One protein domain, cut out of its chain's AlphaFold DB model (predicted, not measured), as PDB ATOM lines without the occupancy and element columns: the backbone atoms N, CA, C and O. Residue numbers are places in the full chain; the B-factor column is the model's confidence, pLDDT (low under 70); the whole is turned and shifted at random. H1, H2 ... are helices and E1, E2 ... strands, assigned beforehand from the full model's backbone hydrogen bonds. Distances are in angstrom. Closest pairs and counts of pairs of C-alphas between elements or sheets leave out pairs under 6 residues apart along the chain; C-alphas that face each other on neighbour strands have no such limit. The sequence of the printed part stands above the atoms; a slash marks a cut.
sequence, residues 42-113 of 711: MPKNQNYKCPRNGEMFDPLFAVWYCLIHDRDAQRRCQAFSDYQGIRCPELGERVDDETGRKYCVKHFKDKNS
ATOM      1  N   MET A  42      95.933  -3.823 401.635       81.25
ATOM      2  CA  MET A  42      96.813  -3.396 402.729       81.25
ATOM      3  C   MET A  42      97.229  -1.926 402.538       81.25
ATOM      4  O   MET A  42      97.702  -1.589 401.451       81.25
ATOM      5  N   PRO A  43      97.193  -1.070 403.579       78.44
ATOM      6  CA  PRO A  43      97.651   0.321 403.472       78.44
ATOM      7  C   PRO A  43      99.097   0.458 402.968       78.44
ATOM      8  O   PRO A  43      99.394   1.337 402.166       78.44
ATOM      9  N   LYS A  44      99.989  -0.456 403.384       86.12
ATOM     10  CA  LYS A  44     101.399  -0.509 402.950       86.12
ATOM     11  C   LYS A  44     101.624  -1.261 401.624       86.12
ATOM     12  O   LYS A  44     102.750  -1.300 401.142       86.12
ATOM     13  N   ASN A  45     100.596  -1.887 401.041       86.62
ATOM     14  CA  ASN A  45     100.703  -2.636 399.784       86.62
ATOM     15  C   ASN A  45      99.353  -2.673 399.044       86.62
ATOM     16  O   ASN A  45      98.568  -3.609 399.195       86.62
ATOM     17  N   GLN A  46      99.114  -1.674 398.190       86.88
ATOM     18  CA  GLN A  46      97.879  -1.549 397.400       86.88
ATOM     19  C   GLN A  46      97.663  -2.698 396.393       86.88
ATOM     20  O   GLN A  46      96.541  -2.900 395.930       86.88
ATOM     21  N   ASN A  47      98.717  -3.459 396.069       87.94
ATOM     22  CA  ASN A  47      98.642  -4.634 395.196       87.94
ATOM     23  C   ASN A  47      98.212  -5.907 395.945       87.94
ATOM     24  O   ASN A  47      97.830  -6.885 395.299       87.94
ATOM     25  N   TYR A  48      98.249  -5.913 397.284       88.50
ATOM     26  CA  TYR A  48      97.675  -7.007 398.062       88.50
ATOM     27  C   TYR A  48      96.154  -7.025 397.882       88.50
ATOM     28  O   TYR A  48      95.478  -6.020 398.093       88.50
ATOM     29  N   LYS A  49      95.626  -8.200 397.543       87.38
ATOM     30  CA  LYS A  49      94.197  -8.514 397.570       87.38
ATOM     31  C   LYS A  49      94.014  -9.692 398.508       87.38
ATOM     32  O   LYS A  49      94.769 -10.662 398.415       87.38
ATOM     33  N   CYS A  50      93.024  -9.628 399.391       89.81
ATOM     34  CA  CYS A  50      92.737 -10.750 400.271       89.81
ATOM     35  C   CYS A  50      92.342 -11.995 399.441       89.81
ATOM     36  O   CYS A  50      91.491 -11.888 398.556       89.81
ATOM     37  N   PRO A  51      92.928 -13.181 399.705       88.25
ATOM     38  CA  PRO A  51      92.584 -14.406 398.983       88.25
ATOM     39  C   PRO A  51      91.256 -15.028 399.442       88.25
ATOM     40  O   PRO A  51      90.776 -15.959 398.801       88.25
ATOM     41  N   ARG A  52      90.670 -14.548 400.550       89.00
ATOM     42  CA  ARG A  52      89.400 -15.055 401.085       89.00
ATOM     43  C   ARG A  52      88.208 -14.511 400.301       89.00
ATOM     44  O   ARG A  52      88.224 -13.384 399.796       89.00
ATOM     45  N   ASN A  53      87.146 -15.307 400.273       88.19
ATOM     46  CA  ASN A  53      85.835 -14.864 399.818       88.19
ATOM     47  C   ASN A  53      85.329 -13.733 400.729       88.19
ATOM     48  O   ASN A  53      85.675 -13.665 401.907       88.19
ATOM     49  N   GLY A  54      84.526 -12.837 400.170       87.31
ATOM     50  CA  GLY A  54      83.743 -11.886 400.935       87.31
ATOM     51  C   GLY A  54      82.546 -12.595 401.562       87.31
ATOM     52  O   GLY A  54      81.789 -13.261 400.865       87.31
ATOM     53  N   GLU A  55      82.407 -12.460 402.874       84.88
ATOM     54  CA  GLU A  55      81.369 -13.104 403.692       84.88
ATOM     55  C   GLU A  55      80.309 -12.082 404.133       84.88
ATOM     56  O   GLU A  55      79.171 -12.437 404.430       84.88
ATOM     57  N   MET A  56      80.682 -10.798 404.155       82.44
ATOM     58  CA  MET A  56      79.825  -9.675 404.518       82.44
ATOM     59  C   MET A  56      79.929  -8.583 403.454       82.44
ATOM     60  O   MET A  56      81.013  -8.296 402.943       82.44
ATOM     61  N   PHE A  57      78.795  -7.968 403.138       81.62
ATOM     62  CA  PHE A  57      78.698  -6.831 402.231       81.62
ATOM     63  C   PHE A  57      78.655  -5.537 403.043       81.62
ATOM     64  O   PHE A  57      77.851  -5.428 403.970       81.62
ATOM     65  N   ASP A  58      79.489  -4.558 402.697       79.56
ATOM     66  CA  ASP A  58      79.380  -3.213 403.250       79.56
ATOM     67  C   ASP A  58      78.527  -2.328 402.319       79.56
ATOM     68  O   ASP A  58      78.974  -1.993 401.217       79.56
ATOM     69  N   PRO A  59      77.310  -1.927 402.732       74.81
ATOM     70  CA  PRO A  59      76.401  -1.166 401.883       74.81
ATOM     71  C   PRO A  59      76.798   0.309 401.721       74.81
ATOM     72  O   PRO A  59      76.267   0.960 400.826       74.81
ATOM     73  N   LEU A  60      77.707   0.851 402.546       76.12
ATOM     74  CA  LEU A  60      78.167   2.243 402.425       76.12
ATOM     75  C   LEU A  60      79.162   2.405 401.274       76.12
ATOM     76  O   LEU A  60      79.186   3.442 400.614       76.12
ATOM     77  N   PHE A  61      79.971   1.371 401.033       81.44
ATOM     78  CA  PHE A  61      80.984   1.351 399.974       81.44
ATOM     79  C   PHE A  61      80.617   0.435 398.795       81.44
ATOM     80  O   PHE A  61      81.282   0.487 397.763       81.44
ATOM     81  N   ALA A  62      79.561  -0.372 398.934       85.38
ATOM     82  CA  ALA A  62      79.115  -1.396 397.984       85.38
ATOM     83  C   ALA A  62      80.179  -2.469 397.659       85.38
ATOM     84  O   ALA A  62      80.219  -3.005 396.550       85.38
ATOM     85  N   VAL A  63      81.016  -2.803 398.646       87.81
ATOM     86  CA  VAL A  63      82.125  -3.769 398.539       87.81
ATOM     87  C   VAL A  63      81.918  -4.966 399.459       87.81
ATOM     88  O   VAL A  63      81.161  -4.901 400.428       87.81
ATOM     89  N   TRP A  64      82.631  -6.059 399.199       87.31
ATOM     90  CA  TRP A  64      82.604  -7.243 400.061       87.31
ATOM     91  C   TRP A  64      83.876  -7.394 400.900       87.31
ATOM     92  O   TRP A  64      84.991  -7.222 400.405       87.31
ATOM     93  N   TYR A  65      83.718  -7.809 402.158       88.75
ATOM     94  CA  TYR A  65      84.806  -8.100 403.094       88.75
ATOM     95  C   TYR A  65      84.659  -9.496 403.715       88.75
ATOM     96  O   TYR A  65      83.562 -10.039 403.830       88.75
ATOM     97  N   CYS A  66      85.778 -10.092 404.124       90.88
ATOM     98  CA  CYS A  66      85.795 -11.281 404.982       90.88
ATOM     99  C   CYS A  66      85.854 -10.866 406.459       90.88
ATOM    100  O   CYS A  66      86.343  -9.776 406.773       90.88
ATOM    101  N   LEU A  67      85.459 -11.756 407.371       85.50
ATOM    102  CA  LEU A  67      85.362 -11.509 408.821       85.50
ATOM    103  C   LEU A  67      86.655 -10.993 409.490       85.50
ATOM    104  O   LEU A  67      86.584 -10.379 410.546       85.50
ATOM    105  N   ILE A  68      87.826 -11.227 408.885       89.12
ATOM    106  CA  ILE A  68      89.130 -10.725 409.368       89.12
ATOM    107  C   ILE A  68      89.405  -9.266 408.961       89.12
ATOM    108  O   ILE A  68      90.136  -8.566 409.655       89.12
ATOM    109  N   HIS A  69      88.869  -8.809 407.827       89.81
ATOM    110  CA  HIS A  69      89.237  -7.522 407.224       89.81
ATOM    111  C   HIS A  69      88.135  -6.462 407.281       89.81
ATOM    112  O   HIS A  69      88.418  -5.283 407.063       89.81
ATOM    113  N   ASP A  70      86.902  -6.847 407.605       86.50
ATOM    114  CA  ASP A  70      85.914  -5.888 408.079       86.50
ATOM    115  C   ASP A  70      86.323  -5.390 409.474       86.50
ATOM    116  O   ASP A  70      86.154  -6.081 410.479       86.50
ATOM    117  N   ARG A  71      86.863  -4.168 409.525       84.25
ATOM    118  CA  ARG A  71      87.303  -3.485 410.753       84.25
ATOM    119  C   ARG A  71      86.214  -3.461 411.830       84.25
ATOM    120  O   ARG A  71      86.520  -3.469 413.021       84.25
ATOM    121  N   ASP A  72      84.954  -3.426 411.413       87.62
ATOM    122  CA  ASP A  72      83.804  -3.290 412.294       87.62
ATOM    123  C   ASP A  72      83.063  -4.629 412.513       87.62
ATOM    124  O   ASP A  72      81.992  -4.637 413.111       87.62
ATOM    125  N   ALA A  73      83.651  -5.785 412.170       88.12
ATOM    126  CA  ALA A  73      83.028  -7.114 412.324       88.12
ATOM    127  C   ALA A  73      82.607  -7.464 413.771       88.12
ATOM    128  O   ALA A  73      81.632  -8.182 413.989       88.12
ATOM    129  N   GLN A  74      83.325  -6.941 414.774       88.75
ATOM    130  CA  GLN A  74      83.001  -7.070 416.210       88.75
ATOM    131  C   GLN A  74      82.056  -5.964 416.733       88.75
ATOM    132  O   GLN A  74      81.728  -5.909 417.926       88.75
ATOM    133  N   ARG A  75      81.674  -5.035 415.855       93.12
ATOM    134  CA  ARG A  75      80.787  -3.893 416.107       93.12
ATOM    135  C   ARG A  75      79.496  -3.970 415.294       93.12
ATOM    136  O   ARG A  75      78.527  -3.355 415.714       93.12
ATOM    137  N   ARG A  76      79.447  -4.717 414.185       91.88
ATOM    138  CA  ARG A  76      78.214  -5.038 413.453       91.88
ATOM    139  C   ARG A  76      77.251  -5.868 414.292       91.88
ATOM    140  O   ARG A  76      77.632  -6.523 415.262       91.88
ATOM    141  N   CYS A  77      75.985  -5.809 413.906       94.94
ATOM    142  CA  CYS A  77      74.907  -6.542 414.534       94.94
ATOM    143  C   CYS A  77      75.105  -8.058 414.363       94.94
ATOM    144  O   CYS A  77      75.124  -8.598 413.259       94.94
ATOM    145  N   GLN A  78      75.206  -8.739 415.499       93.62
ATOM    146  CA  GLN A  78      75.394 -10.179 415.666       93.62
ATOM    147  C   GLN A  78      74.065 -10.952 415.621       93.62
ATOM    148  O   GLN A  78      74.007 -12.121 415.996       93.62
ATOM    149  N   ALA A  79      72.989 -10.329 415.127       88.69
ATOM    150  CA  ALA A  79      71.805 -11.070 414.723       88.69
ATOM    151  C   ALA A  79      72.208 -12.121 413.683       88.69
ATOM    152  O   ALA A  79      72.975 -11.836 412.759       88.69
ATOM    153  N   PHE A  80      71.711 -13.340 413.873       82.12
ATOM    154  CA  PHE A  80      72.064 -14.510 413.069       82.12
ATOM    155  C   PHE A  80      73.560 -14.889 413.095       82.12
ATOM    156  O   PHE A  80      74.008 -15.602 412.204       82.12
ATOM    157  N   SER A  81      74.334 -14.488 414.118       78.62
ATOM    158  CA  SER A  81      75.765 -14.836 414.266       78.62
ATOM    159  C   SER A  81      76.080 -16.329 414.172       78.62
ATOM    160  O   SER A  81      77.191 -16.678 413.762       78.62
ATOM    161  N   ASP A  82      75.109 -17.153 414.572       77.94
ATOM    162  CA  ASP A  82      75.200 -18.604 414.757       77.94
ATOM    163  C   ASP A  82      74.660 -19.374 413.538       77.94
ATOM    164  O   ASP A  82      74.903 -20.570 413.383       77.94
ATOM    165  N   TYR A  83      73.950 -18.678 412.646       72.75
ATOM    166  CA  TYR A  83      73.527 -19.202 411.355       72.75
ATOM    167  C   TYR A  83      74.607 -18.874 410.322       72.75
ATOM    168  O   TYR A  83      75.186 -17.791 410.328       72.75
ATOM    169  N   GLN A  84      74.845 -19.774 409.366       68.69
ATOM    170  CA  GLN A  84      75.829 -19.579 408.286       68.69
ATOM    171  C   GLN A  84      75.336 -18.602 407.189       68.69
ATOM    172  O   GLN A  84      75.666 -18.748 406.014       68.69
ATOM    173  N   GLY A  85      74.490 -17.638 407.563       74.62
ATOM    174  CA  GLY A  85      73.900 -16.640 406.676       74.62
ATOM    175  C   GLY A  85      74.715 -15.348 406.596       74.62
ATOM    176  O   GLY A  85      75.709 -15.155 407.296       74.62
ATOM    177  N   ILE A  86      74.255 -14.430 405.746       73.44
ATOM    178  CA  ILE A  86      74.822 -13.082 405.643       73.44
ATOM    179  C   ILE A  86      74.511 -12.336 406.948       73.44
ATOM    180  O   ILE A  86      73.345 -12.129 407.284       73.44
ATOM    181  N   ARG A  87      75.551 -11.929 407.683       81.00
ATOM    182  CA  ARG A  87      75.401 -11.135 408.911       81.00
ATOM    183  C   ARG A  87      74.790  -9.769 408.609       81.00
ATOM    184  O   ARG A  87      75.019  -9.201 407.542       81.00
ATOM    185  N   CYS A  88      74.047  -9.225 409.572       90.25
ATOM    186  CA  CYS A  88      73.467  -7.893 409.439       90.25
ATOM    187  C   CYS A  88      74.577  -6.843 409.200       90.25
ATOM    188  O   CYS A  88      75.510  -6.760 410.004       90.25
ATOM    189  N   PRO A  89      74.499  -6.024 408.133       86.62
ATOM    190  CA  PRO A  89      75.542  -5.051 407.819       86.62
ATOM    191  C   PRO A  89      75.537  -3.828 408.751       86.62
ATOM    192  O   PRO A  89      76.524  -3.092 408.781       86.62
ATOM    193  N   GLU A  90      74.444  -3.595 409.483       92.69
ATOM    194  CA  GLU A  90      74.276  -2.460 410.395       92.69
ATOM    195  C   GLU A  90      75.143  -2.605 411.652       92.69
ATOM    196  O   GLU A  90      75.403  -3.714 412.126       92.69
ATOM    197  N   LEU A  91      75.562  -1.478 412.234       94.88
ATOM    198  CA  LEU A  91      76.274  -1.478 413.510       94.88
ATOM    199  C   LEU A  91      75.339  -1.878 414.662       94.88
ATOM    200  O   LEU A  91      74.174  -1.486 414.723       94.88
ATOM    201  N   GLY A  92      75.864  -2.690 415.575       96.00
ATOM    202  CA  GLY A  92      75.210  -3.093 416.807       96.00
ATOM    203  C   GLY A  92      75.321  -1.987 417.849       96.00
ATOM    204  O   GLY A  92      76.329  -1.885 418.543       96.00
ATOM    205  N   GLU A  93      74.285  -1.156 417.915       96.69
ATOM    206  CA  GLU A  93      74.171  -0.010 418.822       96.69
ATOM    207  C   GLU A  93      73.845  -0.427 420.263       96.69
ATOM    208  O   GLU A  93      74.275   0.233 421.207       96.69
ATOM    209  N   ARG A  94      73.119  -1.537 420.443       96.25
ATOM    210  CA  ARG A  94      72.756  -2.076 421.760       96.25
ATOM    211  C   ARG A  94      73.542  -3.344 422.056       96.25
ATOM    212  O   ARG A  94      73.667  -4.207 421.186       96.25
ATOM    213  N   VAL A  95      74.035  -3.459 423.283       97.00
ATOM    214  CA  VAL A  95      74.464  -4.740 423.855       97.00
ATOM    215  C   VAL A  95      73.236  -5.390 424.491       97.00
ATOM    216  O   VAL A  95      72.360  -4.696 425.001       97.00
ATOM    217  N   ASP A  96      73.150  -6.706 424.395       95.88
ATOM    218  CA  ASP A  96      72.183  -7.541 425.093       95.88
ATOM    219  C   ASP A  96      72.833  -8.090 426.366       95.88
ATOM    220  O   ASP A  96      73.759  -8.899 426.274       95.88
ATOM    221  N   ASP A  97      72.387  -7.634 427.535       95.62
ATOM    222  CA  ASP A  97      73.087  -7.868 428.808       95.62
ATOM    223  C   ASP A  97      73.161  -9.358 429.198       95.62
ATOM    224  O   ASP A  97      74.122  -9.786 429.833       95.62
ATOM    225  N   GLU A  98      72.192 -10.169 428.756       94.56
ATOM    226  CA  GLU A  98      72.146 -11.619 428.999       94.56
ATOM    227  C   GLU A  98      73.216 -12.399 428.218       94.56
ATOM    228  O   GLU A  98      73.793 -13.358 428.729       94.56
ATOM    229  N   THR A  99      73.456 -12.030 426.954       94.75
ATOM    230  CA  THR A  99      74.313 -12.803 426.033       94.75
ATOM    231  C   THR A  99      75.626 -12.103 425.681       94.75
ATOM    232  O   THR A  99      76.477 -12.690 425.008       94.75
ATOM    233  N   GLY A 100      75.788 -10.835 426.073       95.25
ATOM    234  CA  GLY A 100      76.895  -9.961 425.673       95.25
ATOM    235  C   GLY A 100      76.914  -9.606 424.178       95.25
ATOM    236  O   GLY A 100      77.863  -8.970 423.705       95.25
ATOM    237  N   ARG A 101      75.905 -10.030 423.405       95.31
ATOM    238  CA  ARG A 101      75.868  -9.859 421.946       95.31
ATOM    239  C   ARG A 101      75.401  -8.465 421.551       95.31
ATOM    240  O   ARG A 101      74.655  -7.810 422.270       95.31
ATOM    241  N   LYS A 102      75.829  -8.003 420.374       96.00
ATOM    242  CA  LYS A 102      75.498  -6.661 419.865       96.00
ATOM    243  C   LYS A 102      74.411  -6.704 418.804       96.00
ATOM    244  O   LYS A 102      74.545  -7.424 417.818       96.00
ATOM    245  N   TYR A 103      73.387  -5.869 418.935       96.38
ATOM    246  CA  TYR A 103      72.249  -5.806 418.020       96.38
ATOM    247  C   TYR A 103      72.007  -4.377 417.523       96.38
ATOM    248  O   TYR A 103      72.171  -3.406 418.261       96.38
ATOM    249  N   CYS A 104      71.631  -4.234 416.250       96.94
ATOM    250  CA  CYS A 104      71.129  -2.964 415.729       96.94
ATOM    251  C   CYS A 104      69.690  -2.728 416.217       96.94
ATOM    252  O   CYS A 104      69.012  -3.655 416.670       96.94
ATOM    253  N   VAL A 105      69.199  -1.492 416.088       95.50
ATOM    254  CA  VAL A 105      67.867  -1.077 416.577       95.50
ATOM    255  C   VAL A 105      66.716  -1.915 416.003       95.50
ATOM    256  O   VAL A 105      65.675  -2.025 416.647       95.50
ATOM    257  N   LYS A 106      66.892  -2.523 414.821       95.19
ATOM    258  CA  LYS A 106      65.925  -3.456 414.221       95.19
ATOM    259  C   LYS A 106      65.915  -4.782 414.987       95.19
ATOM    260  O   LYS A 106      65.012  -5.021 415.777       95.19
ATOM    261  N   HIS A 107      66.992  -5.561 414.881       95.75
ATOM    262  CA  HIS A 107      67.062  -6.897 415.477       95.75
ATOM    263  C   HIS A 107      66.986  -6.930 417.014       95.75
ATOM    264  O   HIS A 107      66.607  -7.954 417.572       95.75
ATOM    265  N   PHE A 108      67.298  -5.829 417.712       94.69
ATOM    266  CA  PHE A 108      67.054  -5.729 419.158       94.69
ATOM    267  C   PHE A 108      65.550  -5.673 419.487       94.69
ATOM    268  O   PHE A 108      65.108  -6.285 420.456       94.69
ATOM    269  N   LYS A 109      64.743  -4.980 418.669       91.31
ATOM    270  CA  LYS A 109      63.276  -5.023 418.800       91.31
ATOM    271  C   LYS A 109      62.751  -6.415 418.476       91.31
ATOM    272  O   LYS A 109      61.914  -6.917 419.218       91.31
ATOM    273  N   ASP A 110      63.289  -7.044 417.433       87.81
ATOM    274  CA  ASP A 110      62.868  -8.382 417.015       87.81
ATOM    275  C   ASP A 110      63.137  -9.421 418.123       87.81
ATOM    276  O   ASP A 110      62.210 -10.153 418.480       87.81
ATOM    277  N   LYS A 111      64.332  -9.425 418.758       84.12
ATOM    278  CA  LYS A 111      64.625 -10.292 419.927       84.12
ATOM    279  C   LYS A 111      63.575 -10.086 421.021       84.12
ATOM    280  O   LYS A 111      62.940 -11.051 421.441       84.12
ATOM    281  N   ASN A 112      63.373  -8.845 421.462       80.12
ATOM    282  CA  ASN A 112      62.498  -8.560 422.600       80.12
ATOM    283  C   ASN A 112      61.022  -8.864 422.286       80.12
ATOM    284  O   ASN A 112      60.314  -9.367 423.153       80.12
ATOM    285  N   SER A 113      60.572  -8.654 421.043       78.50
ATOM    286  CA  SER A 113      59.207  -8.995 420.611       78.50
ATOM    287  C   SER A 113      58.904 -10.500 420.642       78.50
ATOM    288  O   SER A 113      57.746 -10.886 420.749       78.50
TER     289      SER A 113
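AT A GLANCE: This is residues 42 to 113 of the 711 residues of a protein of Melanomma pulvis-pyrius CBS 109.77 (UniProt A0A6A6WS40). This is a rod-shaped run of loops with little regular structure: a tiny two-strand hairpin, E1 and E2, lies between a tail, whose residues 43 to 49 stick out at one end, and a looped stretch, residues 66 to 104, that leads to the short helix H1 at the other end. The printed part has 72 residues, 15 in named elements, in the order E1, E2, H1; the class is mixed, and the sheet E1 - E2 is antiparallel. It is loose, with a radius of gyration of the C-alphas of 13.9 A and spans of 47 by 21 by 21 A.

HOW THE PARTS SIT: E1, residues 56 to 58, and E2, residues 63 to 65, form an antiparallel hairpin at 141 degrees; N 58 and O 63 are 2.8 A apart, within hydrogen-bond range, and C-alphas 57 and 64 face each other at 4.5 A. H1, residues 105 to 113, is apart from E1; 4 of its 5 O i to N i+4 pairs are within hydrogen-bond range. Residues 94 to 95 pair antiparallel with 102 to 103.

IN THESE COORDINATES: E1 begins at C-alpha 56 (79.825, -9.675, 404.518). H1 spans 12.4 A, ending at C-alpha 113 (59.207, -8.995, 420.611).

THE WHOLE: The C-alphas of Asn 47 and Ser 113, the two farthest apart, are 47.1 A apart. The printed part has no cut; E1 to E2 is a tight link, E2 to H1 a long one. Residue 84 has pLDDT under 70.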